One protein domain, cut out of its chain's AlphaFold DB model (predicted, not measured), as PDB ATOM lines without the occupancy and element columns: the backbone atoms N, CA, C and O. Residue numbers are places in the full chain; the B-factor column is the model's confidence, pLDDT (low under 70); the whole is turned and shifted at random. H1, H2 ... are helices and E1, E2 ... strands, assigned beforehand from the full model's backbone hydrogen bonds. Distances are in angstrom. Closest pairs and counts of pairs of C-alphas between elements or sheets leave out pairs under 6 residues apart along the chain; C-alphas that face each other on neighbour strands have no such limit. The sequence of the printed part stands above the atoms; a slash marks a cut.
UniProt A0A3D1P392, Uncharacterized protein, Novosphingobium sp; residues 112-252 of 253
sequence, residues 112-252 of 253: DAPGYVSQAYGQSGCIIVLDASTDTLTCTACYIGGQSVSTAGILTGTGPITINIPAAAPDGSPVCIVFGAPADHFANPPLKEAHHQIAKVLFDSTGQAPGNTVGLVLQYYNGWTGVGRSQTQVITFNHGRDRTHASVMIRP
ATOM      1  N   ASP A 112      49.441 -31.892  10.418       91.62
ATOM      2  CA  ASP A 112      50.738 -31.255  10.192       91.62
ATOM      3  C   ASP A 112      51.146 -31.394   8.718       91.62
ATOM      4  O   ASP A 112      51.779 -32.366   8.299       91.62
ATOM      5  N   ALA A 113      50.679 -30.454   7.898       91.44
ATOM      6  CA  ALA A 113      50.894 -30.453   6.456       91.44
ATOM      7  C   ALA A 113      51.172 -29.024   5.959       91.44
ATOM      8  O   ALA A 113      50.227 -28.248   5.760       91.44
ATOM      9  N   PRO A 114      52.444 -28.670   5.683       93.56
ATOM     10  CA  PRO A 114      52.840 -27.300   5.353       93.56
ATOM     11  C   PRO A 114      52.075 -26.682   4.178       93.56
ATOM     12  O   PRO A 114      51.758 -25.494   4.209       93.56
ATOM     13  N   GLY A 115      51.725 -27.480   3.163       94.38
ATOM     14  CA  GLY A 115      50.944 -27.014   2.013       94.38
ATOM     15  C   GLY A 115      49.515 -26.589   2.372       94.38
ATOM     16  O   GLY A 115      49.025 -25.587   1.856       94.38
ATOM     17  N   TYR A 116      48.856 -27.300   3.294       93.94
ATOM     18  CA  TYR A 116      47.515 -26.927   3.758       93.94
ATOM     19  C   TYR A 116      47.541 -25.727   4.702       93.94
ATOM     20  O   TYR A 116      46.629 -24.904   4.647       93.94
ATOM     21  N   VAL A 117      48.598 -25.589   5.508       96.00
ATOM     22  CA  VAL A 117      48.846 -24.393   6.329       96.00
ATOM     23  C   VAL A 117      49.014 -23.159   5.439       96.00
ATOM     24  O   VAL A 117      48.292 -22.177   5.611       96.00
ATOM     25  N   SER A 118      49.876 -23.243   4.420       95.75
ATOM     26  CA  SER A 118      50.086 -22.164   3.448       95.75
ATOM     27  C   SER A 118      48.782 -21.761   2.754       95.75
ATOM     28  O   SER A 118      48.440 -20.579   2.684       95.75
ATOM     29  N   GLN A 119      47.999 -22.750   2.307       94.94
ATOM     30  CA  GLN A 119      46.689 -22.510   1.707       94.94
ATOM     31  C   GLN A 119      45.729 -21.821   2.689       94.94
ATOM     32  O   GLN A 119      45.019 -20.898   2.294       94.94
ATOM     33  N   ALA A 120      45.693 -22.256   3.952       95.06
ATOM     34  CA  ALA A 120      44.804 -21.686   4.955       95.06
ATOM     35  C   ALA A 120      45.115 -20.206   5.213       95.06
ATOM     36  O   ALA A 120      44.195 -19.390   5.203       95.06
ATOM     37  N   TYR A 121      46.393 -19.847   5.366       96.12
ATOM     38  CA  TYR A 121      46.804 -18.450   5.519       96.12
ATOM     39  C   TYR A 121      46.552 -17.619   4.259       96.12
ATOM     40  O   TYR A 121      46.049 -16.506   4.371       96.12
ATOM     41  N   GLY A 122      46.823 -18.158   3.065       94.69
ATOM     42  CA  GLY A 122      46.578 -17.456   1.800       94.69
ATOM     43  C   GLY A 122      45.097 -17.179   1.511       94.69
ATOM     44  O   GLY A 122      44.773 -16.232   0.800       94.69
ATOM     45  N   GLN A 123      44.193 -17.981   2.075       93.19
ATOM     46  CA  GLN A 123      42.742 -17.775   2.005       93.19
ATOM     47  C   GLN A 123      42.210 -16.869   3.122       93.19
ATOM     48  O   GLN A 123      41.045 -16.477   3.084       93.19
ATOM     49  N   SER A 124      43.023 -16.577   4.138       94.44
ATOM     50  CA  SER A 124      42.569 -15.898   5.344       94.44
ATOM     51  C   SER A 124      42.486 -14.388   5.143       94.44
ATOM     52  O   SER A 124      43.464 -13.743   4.772       94.44
ATOM     53  N   GLY A 125      41.334 -13.798   5.463       93.31
ATOM     54  CA  GLY A 125      41.174 -12.341   5.496       93.31
ATOM     55  C   GLY A 125      41.835 -11.704   6.725       93.31
ATOM     56  O   GLY A 125      42.233 -10.539   6.690       93.31
ATOM     57  N   CYS A 126      41.976 -12.481   7.803       95.25
ATOM     58  CA  CYS A 126      42.635 -12.080   9.041       95.25
ATOM     59  C   CYS A 126      43.413 -13.252   9.658       95.25
ATOM     60  O   CYS A 126      42.969 -14.396   9.585       95.25
ATOM     61  N   ILE A 127      44.573 -12.985  10.256       97.62
ATOM     62  CA  ILE A 127      45.353 -13.971  11.014       97.62
ATOM     63  C   ILE A 127      45.575 -13.412  12.414       97.62
ATOM     64  O   ILE A 127      46.162 -12.341  12.563       97.62
ATOM     65  N   ILE A 128      45.121 -14.142  13.427       97.50
ATOM     66  CA  ILE A 128      45.297 -13.804  14.839       97.50
ATOM     67  C   ILE A 128      46.270 -14.814  15.435       97.50
ATOM     68  O   ILE A 128      46.024 -16.018  15.382       97.50
ATOM     69  N   VAL A 129      47.367 -14.323  16.000       97.56
ATOM     70  CA  VAL A 129      48.387 -15.143  16.652       97.56
ATOM     71  C   VAL A 129      48.299 -14.930  18.150       97.56
ATOM     72  O   VAL A 129      48.377 -13.802  18.645       97.56
ATOM     73  N   LEU A 130      48.116 -16.035  18.858       95.69
ATOM     74  CA  LEU A 130      48.006 -16.084  20.301       95.69
ATOM     75  C   LEU A 130      49.202 -16.846  20.861       95.69
ATOM     76  O   LEU A 130      49.539 -17.905  20.346       95.69
ATOM     77  N   ASP A 131      49.825 -16.345  21.919       93.00
ATOM     78  CA  ASP A 131      50.746 -17.143  22.722       93.00
ATOM     79  C   ASP A 131      49.932 -17.970  23.719       93.00
ATOM     80  O   ASP A 131      49.238 -17.415  24.574       93.00
ATOM     81  N   ALA A 132      50.009 -19.290  23.563       90.88
ATOM     82  CA  ALA A 132      49.359 -20.290  24.400       90.88
ATOM     83  C   ALA A 132      50.390 -21.134  25.176       90.88
ATOM     84  O   ALA A 132      50.057 -22.193  25.703       90.88
ATOM     85  N   SER A 133      51.654 -20.699  25.225       86.19
ATOM     86  CA  SER A 133      52.736 -21.422  25.901       86.19
ATOM     87  C   SER A 133      52.754 -21.223  27.421       86.19
ATOM     88  O   SER A 133      53.434 -21.969  28.126       86.19
ATOM     89  N   THR A 134      51.996 -20.248  27.930       84.25
ATOM     90  CA  THR A 134      51.940 -19.880  29.352       84.25
ATOM     91  C   THR A 134      50.529 -20.039  29.930       84.25
ATOM     92  O   THR A 134      49.611 -20.488  29.247       84.25
ATOM     93  N   ASP A 135      50.346 -19.672  31.202       79.88
ATOM     94  CA  ASP A 135      49.045 -19.684  31.889       79.88
ATOM     95  C   ASP A 135      48.070 -18.619  31.371       79.88
ATOM     96  O   ASP A 135      46.863 -18.702  31.601       79.88
ATOM     97  N   THR A 136      48.580 -17.593  30.685       85.62
ATOM     98  CA  THR A 136      47.792 -16.461  30.195       85.62
ATOM     99  C   THR A 136      47.836 -16.413  28.677       85.62
ATOM    100  O   THR A 136      48.897 -16.235  28.086       85.62
ATOM    101  N   LEU A 137      46.663 -16.498  28.049       90.62
ATOM    102  CA  LEU A 137      46.548 -16.378  26.602       90.62
ATOM    103  C   LEU A 137      46.764 -14.910  26.247       90.62
ATOM    104  O   LEU A 137      46.039 -14.041  26.739       90.62
ATOM    105  N   THR A 138      47.742 -14.622  25.396       92.69
ATOM    106  CA  THR A 138      48.012 -13.250  24.943       92.69
ATOM    107  C   THR A 138      47.948 -13.168  23.427       92.69
ATOM    108  O   THR A 138      48.341 -14.099  22.740       92.69
ATOM    109  N   CYS A 139      47.426 -12.066  22.883       95.81
ATOM    110  CA  CYS A 139      47.451 -11.832  21.441       95.81
ATOM    111  C   CYS A 139      48.766 -11.144  21.088       95.81
ATOM    112  O   CYS A 139      48.952  -9.964  21.388       95.81
ATOM    113  N   THR A 140      49.668 -11.880  20.449       96.31
ATOM    114  CA  THR A 140      51.005 -11.395  20.097       96.31
ATOM    115  C   THR A 140      51.015 -10.679  18.759       96.31
ATOM    116  O   THR A 140      51.792  -9.744  18.572       96.31
ATOM    117  N   ALA A 141      50.123 -11.060  17.842       97.00
ATOM    118  CA  ALA A 141      49.980 -10.367  16.576       97.00
ATOM    119  C   ALA A 141      48.589 -10.536  15.960       97.00
ATOM    120  O   ALA A 141      47.908 -11.539  16.168       97.00
ATOM    121  N   CYS A 142      48.184  -9.555  15.161       97.56
ATOM    122  CA  CYS A 142      46.979  -9.612  14.350       97.56
ATOM    123  C   CYS A 142      47.285  -9.001  12.983       97.56
ATOM    124  O   CYS A 142      47.871  -7.922  12.905       97.56
ATOM    125  N   TYR A 143      46.882  -9.682  11.915       97.31
ATOM    126  CA  TYR A 143      47.083  -9.236  10.541       97.31
ATOM    127  C   TYR A 143      45.758  -9.221   9.796       97.31
ATOM    128  O   TYR A 143      44.973 -10.157   9.927       97.31
ATOM    129  N   ILE A 144      45.521  -8.187   8.992       95.75
ATOM    130  CA  ILE A 144      44.358  -8.070   8.102       95.75
ATOM    131  C   ILE A 144      44.877  -7.687   6.719       95.75
ATOM    132  O   ILE A 144      45.612  -6.709   6.585       95.75
ATOM    133  N   GLY A 145      44.564  -8.486   5.695       90.44
ATOM    134  CA  GLY A 145      45.106  -8.272   4.343       90.44
ATOM    135  C   GLY A 145      46.644  -8.227   4.300       90.44
ATOM    136  O   GLY A 145      47.224  -7.445   3.550       90.44
ATOM    137  N   GLY A 146      47.309  -9.002   5.165       90.00
ATOM    138  CA  GLY A 146      48.771  -9.033   5.303       90.00
ATOM    139  C   GLY A 146      49.389  -7.859   6.074       90.00
ATOM    140  O   GLY A 146      50.594  -7.863   6.305       90.00
ATOM    141  N   GLN A 147      48.600  -6.873   6.507       94.69
ATOM    142  CA  GLN A 147      49.085  -5.734   7.288       94.69
ATOM    143  C   GLN A 147      48.911  -5.983   8.783       94.69
ATOM    144  O   GLN A 147      47.844  -6.423   9.210       94.69
ATOM    145  N   SER A 148      49.944  -5.677   9.570       95.88
ATOM    146  CA  SER A 148      49.861  -5.733  11.032       95.88
ATOM    147  C   SER A 148      48.885  -4.676  11.547       95.88
ATOM    148  O   SER A 148      48.917  -3.524  11.109       95.88
ATOM    149  N   VAL A 149      48.025  -5.065  12.482       96.06
ATOM    150  CA  VAL A 149      47.059  -4.185  13.146       96.06
ATOM    151  C   VAL A 149      47.179  -4.303  14.664       96.06
ATOM    152  O   VAL A 149      47.828  -5.206  15.192       96.06
ATOM    153  N   SER A 150      46.551  -3.369  15.382       95.44
ATOM    154  CA  SER A 150      46.532  -3.383  16.846       95.44
ATOM    155  C   SER A 150      45.948  -4.688  17.394       95.44
ATOM    156  O   SER A 150      44.917  -5.162  16.921       95.44
ATOM    157  N   THR A 151      46.578  -5.229  18.437       96.44
ATOM    158  CA  THR A 151      46.090  -6.395  19.189       96.44
ATOM    159  C   THR A 151      45.187  -6.009  20.366       96.44
ATOM    160  O   THR A 151      44.646  -6.877  21.055       96.44
ATOM    161  N   ALA A 152      44.998  -4.709  20.614       94.62
ATOM    162  CA  ALA A 152      44.160  -4.221  21.702       94.62
ATOM    163  C   ALA A 152      42.700  -4.667  21.514       94.62
ATOM    164  O   ALA A 152      42.102  -4.447  20.464       94.62
ATOM    165  N   GLY A 153      42.121  -5.286  22.546       92.75
ATOM    166  CA  GLY A 153      40.730  -5.748  22.536       92.75
ATOM    167  C   GLY A 153      40.480  -7.066  21.795       92.75
ATOM    168  O   GLY A 153      39.358  -7.570  21.856       92.75
ATOM    169  N   ILE A 154      41.498  -7.668  21.163       95.25
ATOM    170  CA  ILE A 154      41.372  -8.999  20.544       95.25
ATOM    171  C   ILE A 154      41.027 -10.048  21.595       95.25
ATOM    172  O   ILE A 154      40.161 -10.879  21.362       95.25
ATOM    173  N   LEU A 155      41.659  -9.992  22.768       94.62
ATOM    174  CA  LEU A 155      41.328 -10.864  23.892       94.62
ATOM    175  C   LEU A 155      40.573 -10.089  24.965       94.62
ATOM    176  O   LEU A 155      40.985  -9.001  25.365       94.62
ATOM    177  N   THR A 156      39.472 -10.664  25.445       91.44
ATOM    178  CA  THR A 156      38.669 -10.101  26.539       91.44
ATOM    179  C   THR A 156      38.130 -11.191  27.462       91.44
ATOM    180  O   THR A 156      37.958 -12.341  27.058       91.44
ATOM    181  N   GLY A 157      37.824 -10.810  28.705       86.25
ATOM    182  CA  GLY A 157      37.284 -11.712  29.722       86.25
ATOM    183  C   GLY A 157      38.341 -12.603  30.379       86.25
ATOM    184  O   GLY A 157      39.499 -12.637  29.975       86.25
ATOM    185  N   THR A 158      37.924 -13.317  31.424       76.88
ATOM    186  CA  THR A 158      38.789 -14.191  32.236       76.88
ATOM    187  C   THR A 158      38.333 -15.653  32.229       76.88
ATOM    188  O   THR A 158      38.891 -16.466  32.959       76.88
ATOM    189  N   GLY A 159      37.320 -16.007  31.428       74.75
ATOM    190  CA  GLY A 159      36.847 -17.388  31.311       74.75
ATOM    191  C   GLY A 159      35.455 -17.534  30.675       74.75
ATOM    192  O   GLY A 159      34.501 -16.967  31.207       74.75
ATOM    193  N   PRO A 160      35.312 -18.320  29.588       84.19
ATOM    194  CA  PRO A 160      36.356 -18.581  28.591       84.19
ATOM    195  C   PRO A 160      36.882 -17.258  28.014       84.19
ATOM    196  O   PRO A 160      36.135 -16.281  27.901       84.19
ATOM    197  N   ILE A 161      38.166 -17.205  27.655       89.88
ATOM    198  CA  ILE A 161      38.724 -16.010  27.005       89.88
ATOM    199  C   ILE A 161      38.019 -15.830  25.664       89.88
ATOM    200  O   ILE A 161      37.886 -16.769  24.879       89.88
ATOM    201  N   THR A 162      37.541 -14.618  25.415       91.81
ATOM    202  CA  THR A 162      36.887 -14.263  24.162       91.81
ATOM    203  C   THR A 162      37.913 -13.706  23.186       91.81
ATOM    204  O   THR A 162      38.569 -12.715  23.500       91.81
ATOM    205  N   ILE A 163      38.011 -14.325  22.011       93.56
ATOM    206  CA  ILE A 163      38.764 -13.858  20.850       93.56
ATOM    207  C   ILE A 163      37.798 -13.068  19.966       93.56
ATOM    208  O   ILE A 163      36.930 -13.642  19.307       93.56
ATOM    209  N   ASN A 164      37.927 -11.748  19.980       92.31
ATOM    210  CA  ASN A 164      37.170 -10.843  19.130       92.31
ATOM    211  C   ASN A 164      37.881 -10.726  17.781       92.31
ATOM    212  O   ASN A 164      38.992 -10.196  17.702       92.31
ATOM    213  N   ILE A 165      37.235 -11.210  16.721       91.31
ATOM    214  CA  ILE A 165      37.691 -10.955  15.357       91.31
ATOM    215  C   ILE A 165      37.496  -9.454  15.081       91.31
ATOM    216  O   ILE A 165      36.417  -8.924  15.353       91.31
ATOM    217  N   PRO A 166      38.511  -8.731  14.572       91.94
ATOM    218  CA  PRO A 166      38.351  -7.322  14.234       91.94
ATOM    219  C   PRO A 166      37.222  -7.100  13.225       91.94
ATOM    220  O   PRO A 166      37.177  -7.785  12.209       91.94
ATOM    221  N   ALA A 167      36.404  -6.064  13.420       88.56
ATOM    222  CA  ALA A 167      35.349  -5.686  12.468       88.56
ATOM    223  C   ALA A 167      35.879  -5.326  11.063       88.56
ATOM    224  O   ALA A 167      35.146  -5.354  10.080       88.56
ATOM    225  N   ALA A 168      37.166  -4.980  10.959       90.00
ATOM    226  CA  ALA A 168      37.838  -4.739   9.683       90.00
ATOM    227  C   ALA A 168      38.240  -6.034   8.948       90.00
ATOM    228  O   ALA A 168      38.664  -5.965   7.795       90.00
ATOM    229  N   ALA A 169      38.148  -7.202   9.593       89.31
ATOM    230  CA  ALA A 169      38.364  -8.478   8.928       89.31
ATOM    231  C   ALA A 169      37.259  -8.685   7.874       89.31
ATOM    232  O   ALA A 169      36.080  -8.533   8.203       89.31
ATOM    233  N   PRO A 170      37.604  -9.033   6.622       85.44
ATOM    234  CA  PRO A 170      36.610  -9.202   5.571       85.44
ATOM    235  C   PRO A 170      35.548 -10.236   5.953       85.44
ATOM    236  O   PRO A 170      35.858 -11.368   6.335       85.44
ATOM    237  N   ASP A 171      34.290  -9.841   5.821       82.75
ATOM    238  CA  ASP A 171      33.160 -10.747   5.960       82.75
ATOM    239  C   ASP A 171      33.147 -11.785   4.827       82.75
ATOM    240  O   ASP A 171      33.571 -11.516   3.701       82.75
ATOM    241  N   GLY A 172      32.707 -12.999   5.142       79.31
ATOM    242  CA  GLY A 172      32.712 -14.144   4.234       79.31
ATOM    243  C   GLY A 172      34.097 -14.744   3.975       79.31
ATOM    244  O   GLY A 172      34.189 -15.795   3.340       79.31
ATOM    245  N   SER A 173      35.173 -14.132   4.478       86.50
ATOM    246  CA  SER A 173      36.523 -14.694   4.401       86.50
ATOM    247  C   SER A 173      36.861 -15.506   5.654       86.50
ATOM    248  O   SER A 173      36.473 -15.130   6.759       86.50
ATOM    249  N   PRO A 174      37.605 -16.615   5.535       90.56
ATOM    250  CA  PRO A 174      38.129 -17.312   6.700       90.56
ATOM    251  C   PRO A 174      39.042 -16.426   7.558       90.56
ATOM    252  O   PRO A 174      39.677 -15.488   7.068       90.56
ATOM    253  N   VAL A 175      39.132 -16.767   8.839       93.62
ATOM    254  CA  VAL A 175      40.060 -16.195   9.814       93.62
ATOM    255  C   VAL A 175      40.857 -17.330  10.430       93.62
ATOM    256  O   VAL A 175      40.285 -18.273  10.971       93.62
ATOM    257  N   CYS A 176      42.178 -17.248  10.362       96.88
ATOM    258  CA  CYS A 176      43.058 -18.197  11.022       96.88
ATOM    259  C   CYS A 176      43.370 -17.703  12.430       96.88
ATOM    260  O   CYS A 176      43.875 -16.595  12.609       96.88
ATOM    261  N   ILE A 177      43.104 -18.548  13.418       96.31
ATOM    262  CA  ILE A 177      43.530 -18.343  14.798       96.31
ATOM    263  C   ILE A 177      44.631 -19.352  15.089       96.31
ATOM    264  O   ILE A 177      44.414 -20.559  14.980       96.31
ATOM    265  N   VAL A 178      45.807 -18.843  15.438       97.06
ATOM    266  CA  VAL A 178      47.002 -19.632  15.728       97.06
ATOM    267  C   VAL A 178      47.235 -19.621  17.232       97.06
ATOM    268  O   VAL A 178      47.491 -18.568  17.809       97.06
ATOM    269  N   PHE A 179      47.155 -20.787  17.865       95.44
ATOM    270  CA  PHE A 179      47.531 -20.992  19.260       95.44
ATOM    271  C   PHE A 179      48.988 -21.445  19.305       95.44
ATOM    272  O   PHE A 179      49.294 -22.620  19.101       95.44
ATOM    273  N   GLY A 180      49.880 -20.488  19.535       95.31
ATOM    274  CA  GLY A 180      51.320 -20.669  19.588       95.31
ATOM    275  C   GLY A 180      51.743 -21.486  20.801       95.31
ATOM    276  O   GLY A 180      51.813 -20.961  21.910       95.31
ATOM    277  N   ALA A 181      52.003 -22.772  20.585       92.56
ATOM    278  CA  ALA A 181      52.575 -23.695  21.557       92.56
ATOM    279  C   ALA A 181      53.089 -24.957  20.833       92.56
ATOM    280  O   ALA A 181      52.619 -25.271  19.734       92.56
ATOM    281  N   PRO A 182      54.027 -25.713  21.426       89.69
ATOM    282  CA  PRO A 182      54.488 -26.980  20.857       89.69
ATOM    283  C   PRO A 182      53.353 -28.003  20.661       89.69
ATOM    284  O   PRO A 182      52.319 -27.933  21.322       89.69
ATOM    285  N   ALA A 183      53.543 -28.988  19.775       88.00
ATOM    286  CA  ALA A 183      52.500 -29.963  19.418       88.00
ATOM    287  C   ALA A 183      51.995 -30.774  20.616       88.00
ATOM    288  O   ALA A 183      50.801 -31.047  20.735       88.00
ATOM    289  N   ASP A 184      52.891 -31.119  21.545       88.38
ATOM    290  CA  ASP A 184      52.525 -31.824  22.765       88.38
ATOM    291  C   ASP A 184      51.637 -30.968  23.675       88.38
ATOM    292  O   ASP A 184      51.045 -31.522  24.588       88.38
ATOM    293  N   HIS A 185      51.478 -29.666  23.422       88.94
ATOM    294  CA  HIS A 185      50.508 -28.814  24.100       88.94
ATOM    295  C   HIS A 185      49.062 -29.140  23.761       88.94
ATOM    296  O   HIS A 185      48.190 -28.966  24.610       88.94
ATOM    297  N   PHE A 186      48.805 -29.729  22.598       89.38
ATOM    298  CA  PHE A 186      47.449 -29.995  22.149       89.38
ATOM    299  C   PHE A 186      47.097 -31.479  22.242       89.38
ATOM    300  O   PHE A 186      47.897 -32.352  21.898       89.38
ATOM    301  N   ALA A 187      45.904 -31.779  22.761       90.81
ATOM    302  CA  ALA A 187      45.366 -33.136  22.702       90.81
ATOM    303  C   ALA A 187      45.196 -33.596  21.244       90.81
ATOM    304  O   ALA A 187      45.176 -32.788  20.316       90.81
ATOM    305  N   ASN A 188      45.069 -34.908  21.054       90.06
ATOM    306  CA  ASN A 188      44.753 -35.485  19.758       90.06
ATOM    307  C   ASN A 188      43.513 -36.391  19.887       90.06
ATOM    308  O   ASN A 188      43.635 -37.451  20.502       90.06
ATOM    309  N   PRO A 189      42.341 -35.992  19.358       94.00
ATOM    310  CA  PRO A 189      42.069 -34.734  18.649       94.00
ATOM    311  C   PRO A 189      42.144 -33.505  19.586       94.00
ATOM    312  O   PRO A 189      41.938 -33.641  20.795       94.00
ATOM    313  N   PRO A 190      42.443 -32.295  19.068       93.19
ATOM    314  CA  PRO A 190      42.575 -31.098  19.899       93.19
ATOM    315  C   PRO A 190      41.232 -30.543  20.377       93.19
ATOM    316  O   PRO A 190      41.199 -29.890  21.416       93.19
ATOM    317  N   LEU A 191      40.142 -30.792  19.641       92.94
ATOM    318  CA  LEU A 191      38.788 -30.355  19.986       92.94
ATOM    319  C   LEU A 191      38.082 -31.399  20.855       92.94
ATOM    320  O   LEU A 191      38.239 -32.598  20.638       92.94
ATOM    321  N   LYS A 192      37.252 -30.942  21.799       92.19
ATOM    322  CA  LYS A 192      36.389 -31.820  22.606       92.19
ATOM    323  C   LYS A 192      35.075 -32.177  21.900       92.19
ATOM    324  O   LYS A 192      34.455 -33.180  22.234       92.19
ATOM    325  N   GLU A 193      34.639 -31.362  20.948       90.12
ATOM    326  CA  GLU A 193      33.401 -31.569  20.198       90.12
ATOM    327  C   GLU A 193      33.493 -30.975  18.787       90.12
ATOM    328  O   GLU A 193      34.437 -30.257  18.450       90.12
ATOM    329  N   ALA A 194      32.522 -31.314  17.941       88.19
ATOM    330  CA  ALA A 194      32.463 -30.829  16.572       88.19
ATOM    331  C   ALA A 194      31.950 -29.384  16.523       88.19
ATOM    332  O   ALA A 194      30.901 -29.072  17.085       88.19
ATOM    333  N   HIS A 195      32.639 -28.524  15.772       86.38
ATOM    334  CA  HIS A 195      32.237 -27.133  15.574       86.38
ATOM    335  C   HIS A 195      32.113 -26.813  14.091       86.38
ATOM    336  O   HIS A 195      33.099 -26.780  13.362       86.38
ATOM    337  N   HIS A 196      30.896 -26.500  13.659       81.81
ATOM    338  CA  HIS A 196      30.591 -26.234  12.253       81.81
ATOM    339  C   HIS A 196      31.215 -24.939  11.700       81.81
ATOM    340  O   HIS A 196      31.197 -24.710  10.494       81.81
ATOM    341  N   GLN A 197      31.735 -24.073  12.573       82.38
ATOM    342  CA  GLN A 197      32.431 -22.842  12.187       82.38
ATOM    343  C   GLN A 197      33.931 -23.067  11.946       82.38
ATOM    344  O   GLN A 197      34.582 -22.205  11.358       82.38
ATOM    345  N   ILE A 198      34.487 -24.204  12.387       88.31
ATOM    346  CA  ILE A 198      35.893 -24.555  12.175       88.31
ATOM    347  C   ILE A 198      35.996 -25.328  10.862       88.31
ATOM    348  O   ILE A 198      35.605 -26.487  10.768       88.31
ATOM    349  N   ALA A 199      36.535 -24.667   9.845       86.94
ATOM    350  CA  ALA A 199      36.743 -25.210   8.510       86.94
ATOM    351  C   ALA A 199      37.901 -26.206   8.455       86.94
ATOM    352  O   ALA A 199      37.842 -27.182   7.718       86.94
ATOM    353  N   LYS A 200      38.983 -25.921   9.190       91.75
ATOM    354  CA  LYS A 200      40.201 -26.736   9.216       91.75
ATOM    355  C   LYS A 200      40.831 -26.715  10.599       91.75
ATOM    356  O   LYS A 200      40.843 -25.676  11.261       91.75
ATOM    357  N   VAL A 201      41.405 -27.853  10.972       94.69
ATOM    358  CA  VAL A 201      42.239 -28.030  12.164       94.69
ATOM    359  C   VAL A 201      43.609 -28.497  11.685       94.69
ATOM    360  O   VAL A 201      43.759 -29.605  11.172       94.69
ATOM    361  N   LEU A 202      44.604 -27.627  11.796       95.81
ATOM    362  CA  LEU A 202      45.950 -27.852  11.275       95.81
ATOM    363  C   LEU A 202      46.976 -27.667  12.388       95.81
ATOM    364  O   LEU A 202      46.700 -27.020  13.396       95.81
ATOM    365  N   PHE A 203      48.173 -28.197  12.183       96.44
ATOM    366  CA  PHE A 203      49.335 -27.858  12.989       96.44
ATOM    367  C   PHE A 203      50.397 -27.223  12.090       96.44
ATOM    368  O   PHE A 203      50.729 -27.768  11.041       96.44
ATOM    369  N   ASP A 204      50.900 -26.054  12.474       96.88
ATOM    370  CA  ASP A 204      51.987 -25.367  11.777       96.88
ATOM    371  C   ASP A 204      53.308 -25.658  12.490       96.88
ATOM    372  O   ASP A 204      53.773 -24.873  13.315       96.88
ATOM    373  N   SER A 205      53.912 -26.810  12.200       95.50
ATOM    374  CA  SER A 205      55.235 -27.169  12.733       95.50
ATOM    375  C   SER A 205      56.373 -26.337  12.132       95.50
ATOM    376  O   SER A 205      57.464 -26.268  12.693       95.50
ATOM    377  N   THR A 206      56.116 -25.703  10.986       95.12
ATOM    378  CA  THR A 206      57.106 -24.977  10.184       95.12
ATOM    379  C   THR A 206      57.258 -23.508  10.557       95.12
ATOM    380  O   THR A 206      58.203 -22.871  10.097       95.12
ATOM    381  N   GLY A 207      56.346 -22.962  11.363       94.88
ATOM    382  CA  GLY A 207      56.354 -21.551  11.732       94.88
ATOM    383  C   GLY A 207      56.005 -20.637  10.559       94.88
ATOM    384  O   GLY A 207      56.644 -19.608  10.373       94.88
ATOM    385  N   GLN A 208      55.030 -21.009   9.729       95.06
ATOM    386  CA  GLN A 208      54.554 -20.150   8.639       95.06
ATOM    387  C   GLN A 208      53.697 -18.979   9.140       95.06
ATOM    388  O   GLN A 208      53.564 -17.972   8.440       95.06
ATOM    389  N   ALA A 209      53.109 -19.091  10.334       93.38
ATOM    390  CA  ALA A 209      52.418 -17.982  10.975       93.38
ATOM    391  C   ALA A 209      53.365 -16.787  11.205       93.38
ATOM    392  O   ALA A 209      54.573 -16.963  11.406       93.38
ATOM    393  N   PRO A 210      52.826 -15.557  11.268       90.38
ATOM    394  CA  PRO A 210      53.612 -14.386  11.621       90.38
ATOM    395  C   PRO A 210      54.440 -14.560  12.900       90.38
ATOM    396  O   PRO A 210      54.028 -15.224  13.855       90.38
ATOM    397  N   GLY A 211      55.628 -13.953  12.909       87.12
ATOM    398  CA  GLY A 211      56.592 -14.118  14.001       87.12
ATOM    399  C   GLY A 211      57.261 -15.497  14.038       87.12
ATOM    400  O   GLY A 211      57.902 -15.815  15.034       87.12
ATOM    401  N   ASN A 212      57.132 -16.295  12.972       93.25
ATOM    402  CA  ASN A 212      57.598 -17.681  12.891       93.25
ATOM    403  C   ASN A 212      56.972 -18.582  13.968       93.25
ATOM    404  O   ASN A 212      57.636 -19.440  14.554       93.25
ATOM    405  N   THR A 213      55.696 -18.345  14.270       94.69
ATOM    406  CA  THR A 213      55.000 -19.016  15.371       94.69
ATOM    407  C   THR A 213      54.603 -20.431  14.971       94.69
ATOM    408  O   THR A 213      53.888 -20.617  13.990       94.69
ATOM    409  N   VAL A 214      55.014 -21.424  15.760       95.75
ATOM    410  CA  VAL A 214      54.531 -22.806  15.627       95.75
ATOM    411  C   VAL A 214      53.297 -23.019  16.493       95.75
ATOM    412  O   VAL A 214      53.237 -22.499  17.610       95.75
ATOM    413  N   GLY A 215      52.315 -23.787  16.021       95.31
ATOM    414  CA  GLY A 215      51.141 -24.052  16.848       95.31
ATOM    415  C   GLY A 215      49.933 -24.658  16.155       95.31
ATOM    416  O   GLY A 215      49.944 -24.966  14.962       95.31
ATOM    417  N   LEU A 216      48.869 -24.819  16.942       95.69
ATOM    418  CA  LEU A 216      47.564 -25.256  16.458       95.69
ATOM    419  C   LEU A 216      46.907 -24.118  15.677       95.69
ATOM    420  O   LEU A 216      46.742 -23.016  16.196       95.69
ATOM    421  N   VAL A 217      46.479 -24.403  14.452       96.81
ATOM    422  CA  VAL A 217      45.793 -23.451  13.582       96.81
ATOM    423  C   VAL A 217      44.348 -23.890  13.411       96.81
ATOM    424  O   VAL A 217      44.066 -24.989  12.926       96.81
ATOM    425  N   LEU A 218      43.428 -23.003  13.769       95.12
ATOM    426  CA  LEU A 218      42.009 -23.154  13.479       95.12
ATOM    427  C   LEU A 218      41.639 -22.172  12.377       95.12
ATOM    428  O   LEU A 218      41.714 -20.959  12.574       95.12
ATOM    429  N   GLN A 219      41.225 -22.689  11.223       93.31
ATOM    430  CA  GLN A 219      40.622 -21.852  10.194       93.31
ATOM    431  C   GLN A 219      39.129 -21.736  10.493       93.31
ATOM    432  O   GLN A 219      38.383 -22.702  10.355       93.31
ATOM    433  N   TYR A 220      38.705 -20.561  10.932       89.62
ATOM    434  CA  TYR A 220      37.341 -20.245  11.332       89.62
ATOM    435  C   TYR A 220      36.611 -19.483  10.220       89.62
ATOM    436  O   TYR A 220      37.190 -18.603   9.589       89.62
ATOM    437  N   TYR A 221      35.332 -19.768   9.981       83.00
ATOM    438  CA  TYR A 221      34.534 -19.016   9.008       83.00
ATOM    439  C   TYR A 221      33.927 -17.742   9.609       83.00
ATOM    440  O   TYR A 221      32.987 -17.798  10.404       83.00
ATOM    441  N   ASN A 222      34.400 -16.575   9.163       78.44
ATOM    442  CA  ASN A 222      33.833 -15.279   9.541       78.44
ATOM    443  C   ASN A 222      32.620 -14.931   8.658       78.44
ATOM    444  O   ASN A 222      32.748 -14.200   7.685       78.44
ATOM    445  N   GLY A 223      31.443 -15.484   8.980       66.94
ATOM    446  CA  GLY A 223      30.166 -15.041   8.393       66.94
ATOM    447  C   GLY A 223      29.694 -15.746   7.111       66.94
ATOM    448  O   GLY A 223      29.309 -15.089   6.150       66.94
ATOM    449  N   TRP A 224      29.640 -17.081   7.094       59.81
ATOM    450  CA  TRP A 224      29.135 -17.855   5.947       59.81
ATOM    451  C   TRP A 224      27.603 -17.740   5.746       59.81
ATOM    452  O   TRP A 224      26.823 -17.834   6.694       59.81
ATOM    453  N   THR A 225      27.139 -17.623   4.496       50.81
ATOM    454  CA  THR A 225      25.705 -17.634   4.126       50.81
ATOM    455  C   THR A 225      24.985 -18.907   4.581       50.81
ATOM    456  O   THR A 225      25.231 -19.988   4.056       50.81
ATOM    457  N   GLY A 226      24.052 -18.781   5.528       50.59
ATOM    458  CA  GLY A 226      23.280 -19.909   6.075       50.59
ATOM    459  C   GLY A 226      23.857 -20.512   7.361       50.59
ATOM    460  O   GLY A 226      23.184 -21.311   8.005       50.59
ATOM    461  N   VAL A 227      25.048 -20.075   7.784       54.00
ATOM    462  CA  VAL A 227      25.579 -20.312   9.129       54.00
ATOM    463  C   VAL A 227      25.346 -19.028   9.913       54.00
ATOM    464  O   VAL A 227      26.030 -18.028   9.713       54.00
ATOM    465  N   GLY A 228      24.309 -19.007  10.750       51.25
ATOM    466  CA  GLY A 228      23.955 -17.805  11.499       51.25
ATOM    467  C   GLY A 228      25.148 -17.286  12.307       51.25
ATOM    468  O   GLY A 228      25.626 -17.970  13.209       51.25
ATOM    469  N   ARG A 229      25.580 -16.045  12.037       48.50
ATOM    470  CA  ARG A 229      26.579 -15.295  12.829       48.50
ATOM    471  C   ARG A 229      26.238 -15.183  14.327       48.50
ATOM    472  O   ARG A 229      27.043 -14.692  15.106       48.50
ATOM    473  N   SER A 230      25.036 -15.590  14.728       48.28
ATOM    474  CA  SER A 230      24.443 -15.345  16.040       48.28
ATOM    475  C   SER A 230      24.842 -16.335  17.135       48.28
ATOM    476  O   SER A 230      24.512 -16.096  18.293       48.28
ATOM    477  N   GLN A 231      25.542 -17.427  16.820       56.53
ATOM    478  CA  GLN A 231      25.999 -18.379  17.832       56.53
ATOM    479  C   GLN A 231      27.507 -18.288  17.980       56.53
ATOM    480  O   GLN A 231      28.273 -19.040  17.386       56.53
ATOM    481  N   THR A 232      27.938 -17.333  18.790       63.56
ATOM    482  CA  THR A 232      29.234 -17.420  19.441       63.56
ATOM    483  C   THR A 232      29.252 -18.704  20.279       63.56
ATOM    484  O   THR A 232      28.546 -18.789  21.284       63.56
ATOM    485  N   GLN A 233      30.007 -19.717  19.851       74.62
ATOM    486  CA  GLN A 233      30.138 -20.978  20.581       74.62
ATOM    487  C   GLN A 233      31.407 -20.977  21.433       74.62
ATOM    488  O   GLN A 233      32.441 -20.426  21.046       74.62
ATOM    489  N   VAL A 234      31.318 -21.590  22.613       85.75
ATOM    490  CA  VAL A 234      32.505 -21.913  23.404       85.75
ATOM    491  C   VAL A 234      33.163 -23.107  22.738       85.75
ATOM    492  O   VAL A 234      32.544 -24.156  22.606       85.75
ATOM    493  N   ILE A 235      34.405 -22.938  22.308       88.50
ATOM    494  CA  ILE A 235      35.209 -24.012  21.744       88.50
ATOM    495  C   ILE A 235      36.071 -24.553  22.866       88.50
ATOM    496  O   ILE A 235      36.859 -23.820  23.467       88.50
ATOM    497  N   THR A 236      35.895 -25.837  23.154       87.88
ATOM    498  CA  THR A 236      36.654 -26.531  24.192       87.88
ATOM    499  C   THR A 236      37.756 -27.362  23.547       87.88
ATOM    500  O   THR A 236      37.498 -28.150  22.634       87.88
ATOM    501  N   PHE A 237      38.975 -27.208  24.049       85.94
ATOM    502  CA  PHE A 237      40.175 -27.894  23.584       85.94
ATOM    503  C   PHE A 237      40.762 -28.774  24.682       85.94
ATOM    504  O   PHE A 237      40.343 -28.707  25.837       85.94
ATOM    505  N   ASN A 238      41.783 -29.556  24.330       82.69
ATOM    506  CA  ASN A 238      42.648 -30.236  25.298       82.69
ATOM    507  C   ASN A 238      41.894 -31.183  26.238       82.69
ATOM    508  O   ASN A 238      42.173 -31.259  27.433       82.69
ATOM    509  N   HIS A 239      40.936 -31.932  25.690       83.50
ATOM    510  CA  HIS A 239      40.218 -32.941  26.458       83.50
ATOM    511  C   HIS A 239      41.187 -33.917  27.150       83.50
ATOM    512  O   HIS A 239      42.145 -34.390  26.540       83.50
ATOM    513  N   GLY A 240      40.932 -34.206  28.431       76.31
ATOM    514  CA  GLY A 240      41.745 -35.130  29.224       76.31
ATOM    515  C   GLY A 240      43.141 -34.609  29.580       76.31
ATOM    516  O   GLY A 240      43.973 -35.393  30.034       76.31
ATOM    517  N   ARG A 241      43.423 -33.314  29.372       76.81
ATOM    518  CA  ARG A 241      44.696 -32.690  29.736       76.81
ATOM    519  C   ARG A 241      44.487 -31.506  30.668       76.81
ATOM    520  O   ARG A 241      43.739 -30.586  30.350       76.81
ATOM    521  N   ASP A 242      45.237 -31.493  31.762       63.84
ATOM    522  CA  ASP A 242      45.361 -30.335  32.644       63.84
ATOM    523  C   ASP A 242      46.358 -29.350  32.015       63.84
ATOM    524  O   ASP A 242      47.560 -29.407  32.274       63.84
ATOM    525  N   ARG A 243      45.888 -28.492  31.100       66.88
ATOM    526  CA  ARG A 243      46.692 -27.400  30.520       66.88
ATOM    527  C   ARG A 243      45.977 -26.054  30.633       66.88
ATOM    528  O   ARG A 243      44.776 -25.976  30.872       66.88
ATOM    529  N   THR A 244      46.760 -24.997  30.465       65.31
ATOM    530  CA  THR A 244      46.465 -23.600  30.814       65.31
ATOM    531  C   THR A 244      45.288 -22.979  30.066       65.31
ATOM    532  O   THR A 244      44.622 -22.075  30.578       65.31
ATOM    533  N   HIS A 245      44.981 -23.489  28.872       74.50
ATOM    534  CA  HIS A 245      43.880 -23.027  28.033       74.50
ATOM    535  C   HIS A 245      43.039 -24.213  27.556       74.50
ATOM    536  O   HIS A 245      43.405 -24.931  26.624       74.50
ATOM    537  N   ALA A 246      41.894 -24.416  28.210       80.19
ATOM    538  CA  ALA A 246      40.963 -25.499  27.888       80.19
ATOM    539  C   ALA A 246      39.750 -25.031  27.073       80.19
ATOM    540  O   ALA A 246      39.033 -25.853  26.512       80.19
ATOM    541  N   SER A 247      39.481 -23.725  26.995       86.69
ATOM    542  CA  SER A 247      38.378 -23.211  26.182       86.69
ATOM    543  C   SER A 247      38.559 -21.751  25.785       86.69
ATOM    544  O   SER A 247      39.137 -20.956  26.528       86.69
ATOM    545  N   VAL A 248      38.021 -21.398  24.618       89.75
ATOM    546  CA  VAL A 248      37.894 -20.015  24.150       89.75
ATOM    547  C   VAL A 248      36.511 -19.776  23.569       89.75
ATOM    548  O   VAL A 248      35.759 -20.703  23.283       89.75
ATOM    549  N   MET A 249      36.182 -18.513  23.366       88.94
ATOM    550  CA  MET A 249      34.985 -18.085  22.668       88.94
ATOM    551  C   MET A 249      35.408 -17.242  21.464       88.94
ATOM    552  O   MET A 249      36.037 -16.210  21.660       88.94
ATOM    553  N   ILE A 250      35.081 -17.639  20.232       87.81
ATOM    554  CA  ILE A 250      35.394 -16.822  19.043       87.81
ATOM    555  C   ILE A 250      34.170 -15.988  18.680       87.81
ATOM    556  O   ILE A 250      33.100 -16.531  18.398       87.81
ATOM    557  N   ARG A 251      34.322 -14.663  18.680       84.31
ATOM    558  CA  ARG A 251      33.275 -13.724  18.272       84.31
ATOM    559  C   ARG A 251      33.565 -13.178  16.874       84.31
ATOM    560  O   ARG A 251      34.651 -12.632  16.681       84.31
ATOM    561  N   PRO A 252      32.618 -13.305  15.926       74.50
ATOM    562  CA  PRO A 252      32.704 -12.633  14.632       74.50
ATOM    563  C   PRO A 252      32.864 -11.116  14.784       74.50
ATOM    564  O   PRO A 252      32.374 -10.543  15.762       74.50
TER     565      PRO A 252
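Overview. This is residues 112 to 252 of the 253 residues of an uncharacterized protein of Novosphingobium sp (UniProt A0A3D1P392). A strongly twisted sheet of six strands makes the core of a rounded body; the short helix H1 lies across one of its faces near the edge strand E6, and a small sheet of three strands, E4, E9 and E8, stands over its other face. Two long stretches with no named element, residues 181 to 197 and 222 to 233, join parts of the body away from its middle. You have 141 printed residues, with one named helix and nine named strands in the order H1 E1 E2 E3 E4 E5 E6 E7 E8 E9; the large sheet has the order E3 E2 E1 E5 E7 E6, the small one E4 E9 E8, and both are mixed. The class is mostly strand, though under half of the printed residues, 65 of 141, are in named elements. The whole is compact, with a radius of gyration of the C-alphas of 13.7 A and spans of 35 by 31 by 27 A.

Along the chain. Find C-alpha 114 at (52.840, -27.300, 5.353); from there H1 runs through residues 114 to 122, 12.2 A from first to last C-alpha. Next, E1 begins at C-alpha 126 at (42.635, -12.080, 9.041) and covers residues 126 to 131, 16.7 A long. E2, residues 138 to 144, measures 18.0 A, and E3 is residues 147 to 149. E4 follows at residues 161 to 164, then E5 at residues 174 to 180, 18.7 A long. E6, residues 198 to 209, is the longest strand by residues; it bends by 126 degrees at residue 206 and spans 17.8 A. E7, residues 213 to 221, is 21.4 A long and bends by 68 degrees at residue 216. E8 is residues 234 to 236, and E9, residues 247 to 251, is 13.4 A long and ends at C-alpha 251 at (33.275, -13.724, 18.272).

Arrangement. Start in the large sheet, whose edge strands are E3 and E6 and whose strands' lines turn by 104 degrees from edge to edge. Its inner strands E1 and E5 are parallel at 15 degrees, with N 130 and O 178 2.8 A apart, within hydrogen-bond range. On the side of E1 away from E5 you meet a meander, each strand the antiparallel neighbour of the one before: E1, E2 and E3. In its hairpin E1 and E2, N 129 and O 141 are 2.8 A apart; in its hairpin E2 and E3, N 149 and O 142 are 2.9 A apart. E5 and E7 are antiparallel at 152 degrees, with N 177 and O 218 2.9 A apart. E6 and E7 form a hairpin, with N 217 and O 202 2.8 A apart. H1 is on this sheet at a height of 7.4 A over the sheet; it lies only just over E6, on which 3 of its 9 C-alphas fall. It runs across the strands, at 70 degrees to E6 on the local plane, and the closest C-alphas of H1 and E6 are those of Val 117 and Asp 204, 6.4 A apart. In H1 every O i to N i+4 pair is within hydrogen-bond range. In the small sheet, E4 and E9 are parallel at 23 degrees, with N 163 and O 249 2.8 A apart. E8 and E9 form a hairpin, with N 235 and O 248 2.8 A apart. H1 is not on this sheet, and E5 and E9, for instance, are apart.

Size, cuts and confidence. The two C-alphas farthest apart are those of Gln 147 and Gly 240, at 37.4 A. Residues 112 to 252 are printed without a cut. Look for the long links from E3 to E4, from E5 to E6 and from E7 to E8, with 11, 17 and 12 residues. The mean pLDDT of the printed part is 87.5; you find values under 70 at residues 223 to 232 and 242 to 244.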